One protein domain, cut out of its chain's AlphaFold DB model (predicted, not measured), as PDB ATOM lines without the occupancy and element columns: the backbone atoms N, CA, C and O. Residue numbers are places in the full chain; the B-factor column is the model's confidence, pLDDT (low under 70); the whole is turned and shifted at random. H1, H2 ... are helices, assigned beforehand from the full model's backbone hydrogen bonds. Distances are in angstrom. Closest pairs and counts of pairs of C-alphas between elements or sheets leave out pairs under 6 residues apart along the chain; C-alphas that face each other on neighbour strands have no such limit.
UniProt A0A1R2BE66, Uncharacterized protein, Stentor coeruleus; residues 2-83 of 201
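This is residues 2 to 83 of the 201 residues of an uncharacterized protein of Stentor coeruleus (UniProt A0A1R2BE66). Helix H2 makes the corner of a three-helix group: H5 packs on it closely and H3 packs on it more loosely from another side, so that the centres of the three make a triangle. H4 is set off across from H2 with no helix touching it, and the short H1 sits at one end, near H5 and H4. At the other end, a short antiparallel pairing of residues 27 to 28 with 67 to 68 ties the link between H2 and H3 to the stretch before H5. The printed part has 82 residues with five named helices, H1 to H5 in order, and no named strand; the class is all helix. It is compact, with a radius of gyration of the C-alphas of 11.8 A and spans of 30 by 30 by 18 A.

H2, residues 12 to 22, touches H5, residues 69 to 79, at a shallow tilt of 19 degrees, opposite ways. Their closest C-alphas, those of Ser 12 and Ile 77, are 4.9 A apart. H2 also touches H3, residues 30 to 39, and the two form a helical hairpin. They run opposite ways at a tilt of 36 degrees, only just steep, and their closest C-alphas, those of Tyr 22 and Gln 32, are 5.6 A apart. H3 and H5 are apart. H1, residues 2 to 5, is close to H5 but not clearly touching, with the closest C-alphas, those of Glu 2 and Cys 79, at 6.6 A. H1 is also close but not clearly touching to H4, residues 53 to 58, with the closest C-alphas, those of Leu 5 and Ile 53, at 7.5 A. H4 is apart from H2, H3 and H5, and H1 is apart from H2 and H3. In H2, H3, H4 and H5 every O i to N i+4 pair is within hydrogen-bond range; H1 is too short for such a pair.

H2 is 15.8 A long from first to last C-alpha, beginning at C-alpha 12 at (154.481, 241.557, 169.123). H5 is 15.0 A long and ends at C-alpha 79 at (159.959, 236.516, 167.253). H3 measures 14.2 A, H4 8.6 A and H1 5.7 A. H1 begins at C-alpha 2 at (162.426, 230.621, 165.447).

The C-alphas of Glu 64 and Gln 83 are the two farthest apart, at 35.0 A. The printed part has no cut. The link from H3 to H4, residues 40 to 52, is long; the other links are short. The mean pLDDT of the printed part is 94.2, and no printed residue is under 70.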
ATOM      1  N   GLU A   2     163.389 229.997 164.546       86.56
ATOM      2  CA  GLU A   2     162.426 230.621 165.447       86.56
ATOM      3  C   GLU A   2     161.018 230.696 164.836       86.56
ATOM      4  O   GLU A   2     160.041 230.646 165.572       86.56
ATOM      5  N   ASP A   3     160.904 230.698 163.502       87.25
ATOM      6  CA  ASP A   3     159.619 230.648 162.782       87.25
ATOM      7  C   ASP A   3     158.775 229.422 163.158       87.25
ATOM      8  O   ASP A   3     157.552 229.466 163.098       87.25
ATOM      9  N   GLN A   4     159.417 228.340 163.618       88.06
ATOM     10  CA  GLN A   4     158.736 227.139 164.111       88.06
ATOM     11  C   GLN A   4     157.838 227.409 165.328       88.06
ATOM     12  O   GLN A   4     156.958 226.598 165.598       88.06
ATOM     13  N   LEU A   5     158.082 228.500 166.064       89.94
ATOM     14  CA  LEU A   5     157.303 228.906 167.237       89.94
ATOM     15  C   LEU A   5     155.978 229.581 166.864       89.94
ATOM     16  O   LEU A   5     155.125 229.748 167.726       89.94
ATOM     17  N   GLU A   6     155.814 229.985 165.599       93.06
ATOM     18  CA  GLU A   6     154.607 230.629 165.057       93.06
ATOM     19  C   GLU A   6     154.265 232.015 165.643       93.06
ATOM     20  O   GLU A   6     153.310 232.648 165.197       93.06
ATOM     21  N   PHE A   7     155.099 232.576 166.530       93.75
ATOM     22  CA  PHE A   7     154.951 233.962 167.005       93.75
ATOM     23  C   PHE A   7     154.895 234.986 165.856       93.75
ATOM     24  O   PHE A   7     154.190 235.986 165.954       93.75
ATOM     25  N   GLY A   8     155.590 234.737 164.740       93.44
ATOM     26  CA  GLY A   8     155.641 235.652 163.592       93.44
ATOM     27  C   GLY A   8     154.289 235.927 162.914       93.44
ATOM     28  O   GLY A   8     154.183 236.895 162.163       93.44
ATOM     29  N   LYS A   9     153.252 235.120 163.188       94.25
ATOM     30  CA  LYS A   9     151.880 235.341 162.697       94.25
ATOM     31  C   LYS A   9     151.167 236.499 163.391       94.25
ATOM     32  O   LYS A   9     150.254 237.085 162.816       94.25
ATOM     33  N   SER A  10     151.587 236.831 164.609       96.25
ATOM     34  CA  SER A  10     150.962 237.852 165.444       96.25
ATOM     35  C   SER A  10     151.861 239.075 165.598       96.25
ATOM     36  O   SER A  10     153.092 238.994 165.560       96.25
ATOM     37  N   LEU A  11     151.240 240.237 165.807       97.44
ATOM     38  CA  LEU A  11     151.977 241.437 166.189       97.44
ATOM     39  C   LEU A  11     152.583 241.247 167.583       97.44
ATOM     40  O   LEU A  11     151.889 240.778 168.484       97.44
ATOM     41  N   SER A  12     153.829 241.678 167.802       97.44
ATOM     42  CA  SER A  12     154.481 241.557 169.123       97.44
ATOM     43  C   SER A  12     153.674 242.208 170.248       97.44
ATOM     44  O   SER A  12     153.647 241.686 171.356       97.44
ATOM     45  N   ALA A  13     152.973 243.309 169.962       97.56
ATOM     46  CA  ALA A  13     152.089 243.957 170.931       97.56
ATOM     47  C   ALA A  13     150.866 243.093 171.287       97.56
ATOM     48  O   ALA A  13     150.435 243.096 172.433       97.56
ATOM     49  N   ASN A  14     150.328 242.334 170.324       97.94
ATOM     50  CA  ASN A  14     149.223 241.412 170.584       97.94
ATOM     51  C   ASN A  14     149.699 240.208 171.404       97.94
ATOM     52  O   ASN A  14     149.009 239.775 172.314       97.94
ATOM     53  N   ILE A  15     150.909 239.712 171.128       97.81
ATOM     54  CA  ILE A  15     151.521 238.630 171.907       97.81
ATOM     55  C   ILE A  15     151.730 239.060 173.364       97.81
ATOM     56  O   ILE A  15     151.312 238.342 174.269       97.81
ATOM     57  N   ASP A  16     152.333 240.233 173.592       97.62
ATOM     58  CA  ASP A  16     152.509 240.795 174.937       97.62
ATOM     59  C   ASP A  16     151.163 240.943 175.663       97.62
ATOM     60  O   ASP A  16     151.007 240.455 176.784       97.62
ATOM     61  N   PHE A  17     150.163 241.523 174.990       97.69
ATOM     62  CA  PHE A  17     148.818 241.672 175.538       97.69
ATOM     63  C   PHE A  17     148.191 240.328 175.926       97.69
ATOM     64  O   PHE A  17     147.742 240.175 177.062       97.69
ATOM     65  N   THR A  18     148.175 239.347 175.019       98.31
ATOM     66  CA  THR A  18     147.560 238.037 175.266       98.31
ATOM     67  C   THR A  18     148.256 237.297 176.406       98.31
ATOM     68  O   THR A  18     147.579 236.754 177.276       98.31
ATOM     69  N   ILE A  19     149.593 237.317 176.464       97.69
ATOM     70  CA  ILE A  19     150.324 236.670 177.562       97.69
ATOM     71  C   ILE A  19     149.981 237.338 178.898       97.69
ATOM     72  O   ILE A  19     149.623 236.648 179.851       97.69
ATOM     73  N   ARG A  20     150.013 238.676 178.967       96.44
ATOM     74  CA  ARG A  20     149.685 239.413 180.198       96.44
ATOM     75  C   ARG A  20     148.241 239.209 180.640       96.44
ATOM     76  O   ARG A  20     148.005 239.043 181.831       96.44
ATOM     77  N   LYS A  21     147.298 239.185 179.691       97.56
ATOM     78  CA  LYS A  21     145.862 238.957 179.921       97.56
ATOM     79  C   LYS A  21     145.593 237.639 180.649       97.56
ATOM     80  O   LYS A  21     144.713 237.604 181.505       97.56
ATOM     81  N   TYR A  22     146.317 236.576 180.299       97.38
ATOM     82  CA  TYR A  22     146.123 235.253 180.897       97.38
ATOM     83  C   TYR A  22     147.076 234.951 182.055       97.38
ATOM     84  O   TYR A  22     146.838 233.994 182.782       97.38
ATOM     85  N   SER A  23     148.127 235.744 182.258       96.31
ATOM     86  CA  SER A  23     149.055 235.575 183.380       96.31
ATOM     87  C   SER A  23     148.550 236.228 184.669       96.31
ATOM     88  O   SER A  23     147.876 237.257 184.628       96.31
ATOM     89  N   ASN A  24     148.957 235.693 185.820       93.62
ATOM     90  CA  ASN A  24     148.857 236.396 187.097       93.62
ATOM     91  C   ASN A  24     150.261 236.826 187.531       93.62
ATOM     92  O   ASN A  24     151.078 235.968 187.821       93.62
ATOM     93  N   GLU A  25     150.566 238.125 187.538       90.88
ATOM     94  CA  GLU A  25     151.922 238.632 187.836       90.88
ATOM     95  C   GLU A  25     153.034 238.003 186.967       90.88
ATOM     96  O   GLU A  25     154.168 237.847 187.408       90.88
ATOM     97  N   LEU A  26     152.722 237.665 185.707       94.06
ATOM     98  CA  LEU A  26     153.598 236.917 184.789       94.06
ATOM     99  C   LEU A  26     153.892 235.465 185.214       94.06
ATOM    100  O   LEU A  26     154.681 234.803 184.552       94.06
ATOM    101  N   ASP A  27     153.203 234.930 186.218       96.25
ATOM    102  CA  ASP A  27     153.103 233.491 186.455       96.25
ATOM    103  C   ASP A  27     151.945 232.912 185.628       96.25
ATOM    104  O   ASP A  27     150.825 233.436 185.635       96.25
ATOM    105  N   ILE A  28     152.207 231.816 184.913       97.94
ATOM    106  CA  ILE A  28     151.238 231.180 184.009       97.94
ATOM    107  C   ILE A  28     151.131 229.693 184.355       97.94
ATOM    108  O   ILE A  28     152.103 228.954 184.250       97.94
ATOM    109  N   ASN A  29     149.960 229.221 184.766       97.19
ATOM    110  CA  ASN A  29     149.712 227.785 184.942       97.19
ATOM    111  C   ASN A  29     149.428 227.083 183.593       97.19
ATOM    112  O   ASN A  29     149.364 227.730 182.551       97.19
ATOM    113  N   GLU A  30     149.270 225.757 183.590       96.31
ATOM    114  CA  GLU A  30     149.043 224.992 182.348       96.31
ATOM    115  C   GLU A  30     147.763 225.409 181.605       96.31
ATOM    116  O   GLU A  30     147.807 225.585 180.390       96.31
ATOM    117  N   ASP A  31     146.653 225.637 182.316       97.69
ATOM    118  CA  ASP A  31     145.378 226.030 181.697       97.69
ATOM    119  C   ASP A  31     145.484 227.415 181.032       97.69
ATOM    120  O   ASP A  31     145.019 227.628 179.910       97.69
ATOM    121  N   GLN A  32     146.140 228.368 181.702       98.12
ATOM    122  CA  GLN A  32     146.431 229.699 181.163       98.12
ATOM    123  C   GLN A  32     147.380 229.615 179.964       98.12
ATOM    124  O   GLN A  32     147.193 230.321 178.971       98.12
ATOM    125  N   PHE A  33     148.384 228.737 180.025       97.88
ATOM    126  CA  PHE A  33     149.295 228.512 178.910       97.88
ATOM    127  C   PHE A  33     148.559 227.937 177.696       97.88
ATOM    128  O   PHE A  33     148.753 228.426 176.585       97.88
ATOM    129  N   GLU A  34     147.656 226.975 177.890       97.56
ATOM    130  CA  GLU A  34     146.821 226.435 176.814       97.56
ATOM    131  C   GLU A  34     145.934 227.519 176.177       97.56
ATOM    132  O   GLU A  34     145.823 227.582 174.950       97.56
ATOM    133  N   GLN A  35     145.369 228.432 176.975       98.25
ATOM    134  CA  GLN A  35     144.612 229.581 176.459       98.25
ATOM    135  C   GLN A  35     145.478 230.514 175.601       98.25
ATOM    136  O   GLN A  35     145.064 230.885 174.501       98.25
ATOM    137  N   ILE A  36     146.694 230.841 176.054       98.19
ATOM    138  CA  ILE A  36     147.660 231.648 175.287       98.19
ATOM    139  C   ILE A  36     148.011 230.957 173.967       98.19
ATOM    140  O   ILE A  36     148.005 231.591 172.912       98.19
ATOM    141  N   VAL A  37     148.308 229.657 174.019       97.38
ATOM    142  CA  VAL A  37     148.671 228.848 172.850       97.38
ATOM    143  C   VAL A  37     147.550 228.836 171.820       97.38
ATOM    144  O   VAL A  37     147.823 229.014 170.635       97.38
ATOM    145  N   ASN A  38     146.307 228.664 172.264       97.19
ATOM    146  CA  ASN A  38     145.149 228.648 171.381       97.19
ATOM    147  C   ASN A  38     144.863 230.032 170.778       97.19
ATOM    148  O   ASN A  38     144.609 230.120 169.581       97.19
ATOM    149  N   GLU A  39     144.938 231.112 171.567       97.75
ATOM    150  CA  GLU A  39     144.650 232.474 171.085       97.75
ATOM    151  C   GLU A  39     145.720 232.996 170.112       97.75
ATOM    152  O   GLU A  39     145.395 233.701 169.159       97.75
ATOM    153  N   LEU A  40     146.989 232.638 170.323       96.94
ATOM    154  CA  LEU A  40     148.105 233.046 169.460       96.94
ATOM    155  C   LEU A  40     148.452 232.017 168.372       96.94
ATOM    156  O   LEU A  40     149.391 232.242 167.608       96.94
ATOM    157  N   GLU A  41     147.728 230.896 168.315       96.31
ATOM    158  CA  GLU A  41     147.978 229.766 167.409       96.31
ATOM    159  C   GLU A  41     149.429 229.243 167.473       96.31
ATOM    160  O   GLU A  41     150.047 228.907 166.454       96.31
ATOM    161  N   LEU A  42     149.995 229.187 168.684       95.06
ATOM    162  CA  LEU A  42     151.380 228.766 168.888       95.06
ATOM    163  C   LEU A  42     151.536 227.268 168.668       95.06
ATOM    164  O   LEU A  42     150.708 226.437 169.049       95.06
ATOM    165  N   LYS A  43     152.690 226.894 168.126       92.44
ATOM    166  CA  LYS A  43     153.051 225.493 167.979       92.44
ATOM    167  C   LYS A  43     153.837 225.044 169.200       92.44
ATOM    168  O   LYS A  43     155.006 225.365 169.323       92.44
ATOM    169  N   VAL A  44     153.217 224.274 170.093       92.12
ATOM    170  CA  VAL A  44     153.884 223.799 171.328       92.12
ATOM    171  C   VAL A  44     154.088 222.287 171.383       92.12
ATOM    172  O   VAL A  44     154.915 221.794 172.146       92.12
ATOM    173  N   LYS A  45     153.374 221.535 170.538       91.00
ATOM    174  CA  LYS A  45     153.449 220.070 170.486       91.00
ATOM    175  C   LYS A  45     154.465 219.606 169.449       91.00
ATOM    176  O   LYS A  45     154.545 220.141 168.339       91.00
ATOM    177  N   LYS A  46     155.222 218.566 169.805       87.81
ATOM    178  CA  LYS A  46     156.188 217.909 168.918       87.81
ATOM    179  C   LYS A  46     155.536 217.482 167.598       87.81
ATOM    180  O   LYS A  46     154.470 216.878 167.579       87.81
ATOM    181  N   CYS A  47     156.235 217.720 166.491       83.75
ATOM    182  CA  CYS A  47     155.888 217.180 165.173       83.75
ATOM    183  C   CYS A  47     157.169 216.841 164.389       83.75
ATOM    184  O   CYS A  47     158.248 217.291 164.788       83.75
ATOM    185  N   PRO A  48     157.091 216.088 163.274       82.00
ATOM    186  CA  PRO A  48     158.268 215.735 162.476       82.00
ATOM    187  C   PRO A  48     159.098 216.944 162.020       82.00
ATOM    188  O   PRO A  48     160.321 216.863 161.961       82.00
ATOM    189  N   GLN A  49     158.444 218.076 161.740       79.19
ATOM    190  CA  GLN A  49     159.107 219.307 161.305       79.19
ATOM    191  C   GLN A  49     159.789 220.048 162.464       79.19
ATOM    192  O   GLN A  49     160.808 220.695 162.248       79.19
ATOM    193  N   CYS A  50     159.249 219.930 163.684       82.81
ATOM    194  CA  CYS A  50     159.690 220.658 164.880       82.81
ATOM    195  C   CYS A  50     159.851 219.689 166.068       82.81
ATOM    196  O   CYS A  50     159.090 219.754 167.039       82.81
ATOM    197  N   PRO A  51     160.810 218.746 166.017       86.44
ATOM    198  CA  PRO A  51     160.882 217.644 166.976       86.44
ATOM    199  C   PRO A  51     161.281 218.069 168.398       86.44
ATOM    200  O   PRO A  51     161.132 217.276 169.325       86.44
ATOM    201  N   LYS A  52     161.806 219.290 168.565       89.75
ATOM    202  CA  LYS A  52     162.336 219.825 169.829       89.75
ATOM    203  C   LYS A  52     161.453 220.896 170.479       89.75
ATOM    204  O   LYS A  52     161.833 221.452 171.502       89.75
ATOM    205  N   ILE A  53     160.297 221.201 169.893       91.56
ATOM    206  CA  ILE A  53     159.493 222.361 170.294       91.56
ATOM    207  C   ILE A  53     158.905 222.230 171.705       91.56
ATOM    208  O   ILE A  53     158.947 223.174 172.481       91.56
ATOM    209  N   GLU A  54     158.469 221.032 172.081       92.56
ATOM    210  CA  GLU A  54     157.951 220.751 173.422       92.56
ATOM    211  C   GLU A  54     159.042 220.913 174.492       92.56
ATOM    212  O   GLU A  54     158.839 221.582 175.503       92.56
ATOM    213  N   ALA A  55     160.243 220.386 174.224       91.69
ATOM    214  CA  ALA A  55     161.396 220.561 175.103       91.69
ATOM    215  C   ALA A  55     161.799 222.037 175.234       91.69
ATOM    216  O   ALA A  55     162.186 222.465 176.315       91.69
ATOM    217  N   PHE A  56     161.675 222.822 174.158       94.00
ATOM    218  CA  PHE A  56     161.925 224.261 174.186       94.00
ATOM    219  C   PHE A  56     160.954 225.000 175.112       94.00
ATOM    220  O   PHE A  56     161.408 225.785 175.940       94.00
ATOM    221  N   TYR A  57     159.645 224.728 175.037       94.31
ATOM    222  CA  TYR A  57     158.673 225.328 175.964       94.31
ATOM    223  C   TYR A  57     158.857 224.840 177.407       94.31
ATOM    224  O   TYR A  57     158.646 225.605 178.345       94.31
ATOM    225  N   GLY A  58     159.365 223.619 177.595       93.38
ATOM    226  CA  GLY A  58     159.790 223.122 178.904       93.38
ATOM    227  C   GLY A  58     160.858 223.986 179.594       93.38
ATOM    228  O   GLY A  58     160.908 224.001 180.817       93.38
ATOM    229  N   LEU A  59     161.661 224.762 178.852       92.69
ATOM    230  CA  LEU A  59     162.683 225.670 179.413       92.69
ATOM    231  C   LEU A  59     162.106 226.927 180.075       92.69
ATOM    232  O   LEU A  59     162.848 227.674 180.719       92.69
ATOM    233  N   TYR A  60     160.820 227.192 179.855       92.69
ATOM    234  CA  TYR A  60     160.086 228.293 180.474       92.69
ATOM    235  C   TYR A  60     159.371 227.835 181.744       92.69
ATOM    236  O   TYR A  60     158.851 228.678 182.468       92.69
ATOM    237  N   LYS A  61     159.342 226.525 182.031       94.25
ATOM    238  CA  LYS A  61     158.742 226.013 183.259       94.25
ATOM    239  C   LYS A  61     159.644 226.284 184.459       94.25
ATOM    240  O   LYS A  61     160.827 225.949 184.456       94.25
ATOM    241  N   THR A  62     159.060 226.854 185.501       91.88
ATOM    242  CA  THR A  62     159.656 227.005 186.821       91.88
ATOM    243  C   THR A  62     159.673 225.661 187.548       91.88
ATOM    244  O   THR A  62     159.021 224.691 187.150       91.88
ATOM    245  N   THR A  63     160.390 225.599 188.669       89.75
ATOM    246  CA  THR A  63     160.413 224.417 189.544       89.75
ATOM    247  C   THR A  63     159.043 224.073 190.134       89.75
ATOM    248  O   THR A  63     158.839 222.943 190.564       89.75
ATOM    249  N   GLU A  64     158.102 225.022 190.139       90.38
ATOM    250  CA  GLU A  64     156.716 224.834 190.591       90.38
ATOM    251  C   GLU A  64     155.790 224.305 189.482       90.38
ATOM    252  O   GLU A  64     154.605 224.085 189.720       90.38
ATOM    253  N   GLY A  65     156.303 224.117 188.261       91.88
ATOM    254  CA  GLY A  65     155.522 223.645 187.115       91.88
ATOM    255  C   GLY A  65     154.698 224.725 186.404       91.88
ATOM    256  O   GLY A  65     153.946 224.394 185.492       91.88
ATOM    257  N   LYS A  66     154.846 226.002 186.776       95.19
ATOM    258  CA  LYS A  66     154.278 227.154 186.050       95.19
ATOM    259  C   LYS A  66     155.227 227.620 184.948       95.19
ATOM    260  O   LYS A  66     156.417 227.358 185.038       95.19
ATOM    261  N   TYR A  67     154.747 228.353 183.954       96.38
ATOM    262  CA  TYR A  67     155.575 229.027 182.958       96.38
ATOM    263  C   TYR A  67     155.914 230.455 183.396       96.38
ATOM    264  O   TYR A  67     155.048 231.183 183.882       96.38
ATOM    265  N   ASP A  68     157.161 230.856 183.156       96.00
ATOM    266  CA  ASP A  68     157.623 232.235 183.275       96.00
ATOM    267  C   ASP A  68     157.078 233.064 182.098       96.00
ATOM    268  O   ASP A  68     157.527 232.969 180.947       96.00
ATOM    269  N   GLY A  69     156.067 233.877 182.390       96.00
ATOM    270  CA  GLY A  69     155.410 234.753 181.434       96.00
ATOM    271  C   GLY A  69     156.292 235.895 180.954       96.00
ATOM    272  O   GLY A  69     156.154 236.301 179.801       96.00
ATOM    273  N   LYS A  70     157.241 236.377 181.768       96.12
ATOM    274  CA  LYS A  70     158.202 237.398 181.328       96.12
ATOM    275  C   LYS A  70     159.053 236.837 180.195       96.12
ATOM    276  O   LYS A  70     159.197 237.468 179.149       96.12
ATOM    277  N   ASP A  71     159.570 235.633 180.382       95.50
ATOM    278  CA  ASP A  71     160.389 234.964 179.383       95.50
ATOM    279  C   ASP A  71     159.605 234.679 178.090       95.50
ATOM    280  O   ASP A  71     160.139 234.860 176.989       95.50
ATOM    281  N   LEU A  72     158.334 234.278 178.204       96.06
ATOM    282  CA  LEU A  72     157.452 234.087 177.048       96.06
ATOM    283  C   LEU A  72     157.152 235.404 176.318       96.06
ATOM    284  O   LEU A  72     157.175 235.429 175.086       96.06
ATOM    285  N   VAL A  73     156.928 236.505 177.046       97.44
ATOM    286  CA  VAL A  73     156.768 237.843 176.452       97.44
ATOM    287  C   VAL A  73     158.017 238.220 175.662       97.44
ATOM    288  O   VAL A  73     157.906 238.665 174.523       97.44
ATOM    289  N   ILE A  74     159.210 237.986 176.205       97.56
ATOM    290  CA  ILE A  74     160.474 238.310 175.527       97.56
ATOM    291  C   ILE A  74     160.639 237.501 174.240       97.56
ATOM    292  O   ILE A  74     160.970 238.072 173.196       97.56
ATOM    293  N   ALA A  75     160.340 236.199 174.279       96.44
ATOM    294  CA  ALA A  75     160.292 235.367 173.078       96.44
ATOM    295  C   ALA A  75     159.312 235.940 172.037       96.44
ATOM    296  O   ALA A  75     159.659 236.086 170.863       96.44
ATOM    297  N   GLY A  76     158.120 236.345 172.482       96.75
ATOM    298  CA  GLY A  76     157.094 236.977 171.656       96.75
ATOM    299  C   GLY A  76     157.501 238.327 171.058       96.75
ATOM    300  O   GLY A  76     157.220 238.600 169.891       96.75
ATOM    301  N   ILE A  77     158.214 239.170 171.805       97.62
ATOM    302  CA  ILE A  77     158.724 240.455 171.308       97.62
ATOM    303  C   ILE A  77     159.771 240.223 170.214       97.62
ATOM    304  O   ILE A  77     159.716 240.856 169.156       97.62
ATOM    305  N   ILE A  78     160.706 239.297 170.441       96.94
ATOM    306  CA  ILE A  78     161.817 239.026 169.517       96.94
ATOM    307  C   ILE A  78     161.326 238.327 168.242       96.94
ATOM    308  O   ILE A  78     161.771 238.682 167.148       96.94
ATOM    309  N   CYS A  79     160.428 237.345 168.370       95.75
ATOM    310  CA  CYS A  79     159.959 236.516 167.253       95.75
ATOM    311  C   CYS A  79     158.674 237.016 166.592       95.75
ATOM    312  O   CYS A  79     158.387 236.626 165.462       95.75
ATOM    313  N   GLY A  80     157.899 237.850 167.279       95.94
ATOM    314  CA  GLY A  80     156.676 238.430 166.743       95.94
ATOM    315  C   GLY A  80     156.935 239.454 165.642       95.94
ATOM    316  O   GLY A  80     158.044 239.987 165.472       95.94
ATOM    317  N   ASN A  81     155.877 239.755 164.895       95.25
ATOM    318  CA  ASN A  81     155.920 240.774 163.860       95.25
ATOM    319  C   ASN A  81     155.844 242.173 164.494       95.25
ATOM    320  O   ASN A  81     154.846 242.544 165.112       95.25
ATOM    321  N   ALA A  82     156.912 242.955 164.364       95.75
ATOM    322  CA  ALA A  82     156.969 244.321 164.863       95.75
ATOM    323  C   ALA A  82     158.080 245.129 164.191       95.75
ATOM    324  O   ALA A  82     159.108 244.599 163.759       95.75
ATOM    325  N   GLN A  83     157.897 246.448 164.176       96.12
ATOM    326  CA  GLN A  83     158.976 247.396 163.914       96.12
ATOM    327  C   GLN A  83     159.902 247.502 165.135       96.12
ATOM    328  O   GLN A  83     159.481 247.240 166.266       96.12
TER     329      GLN A  83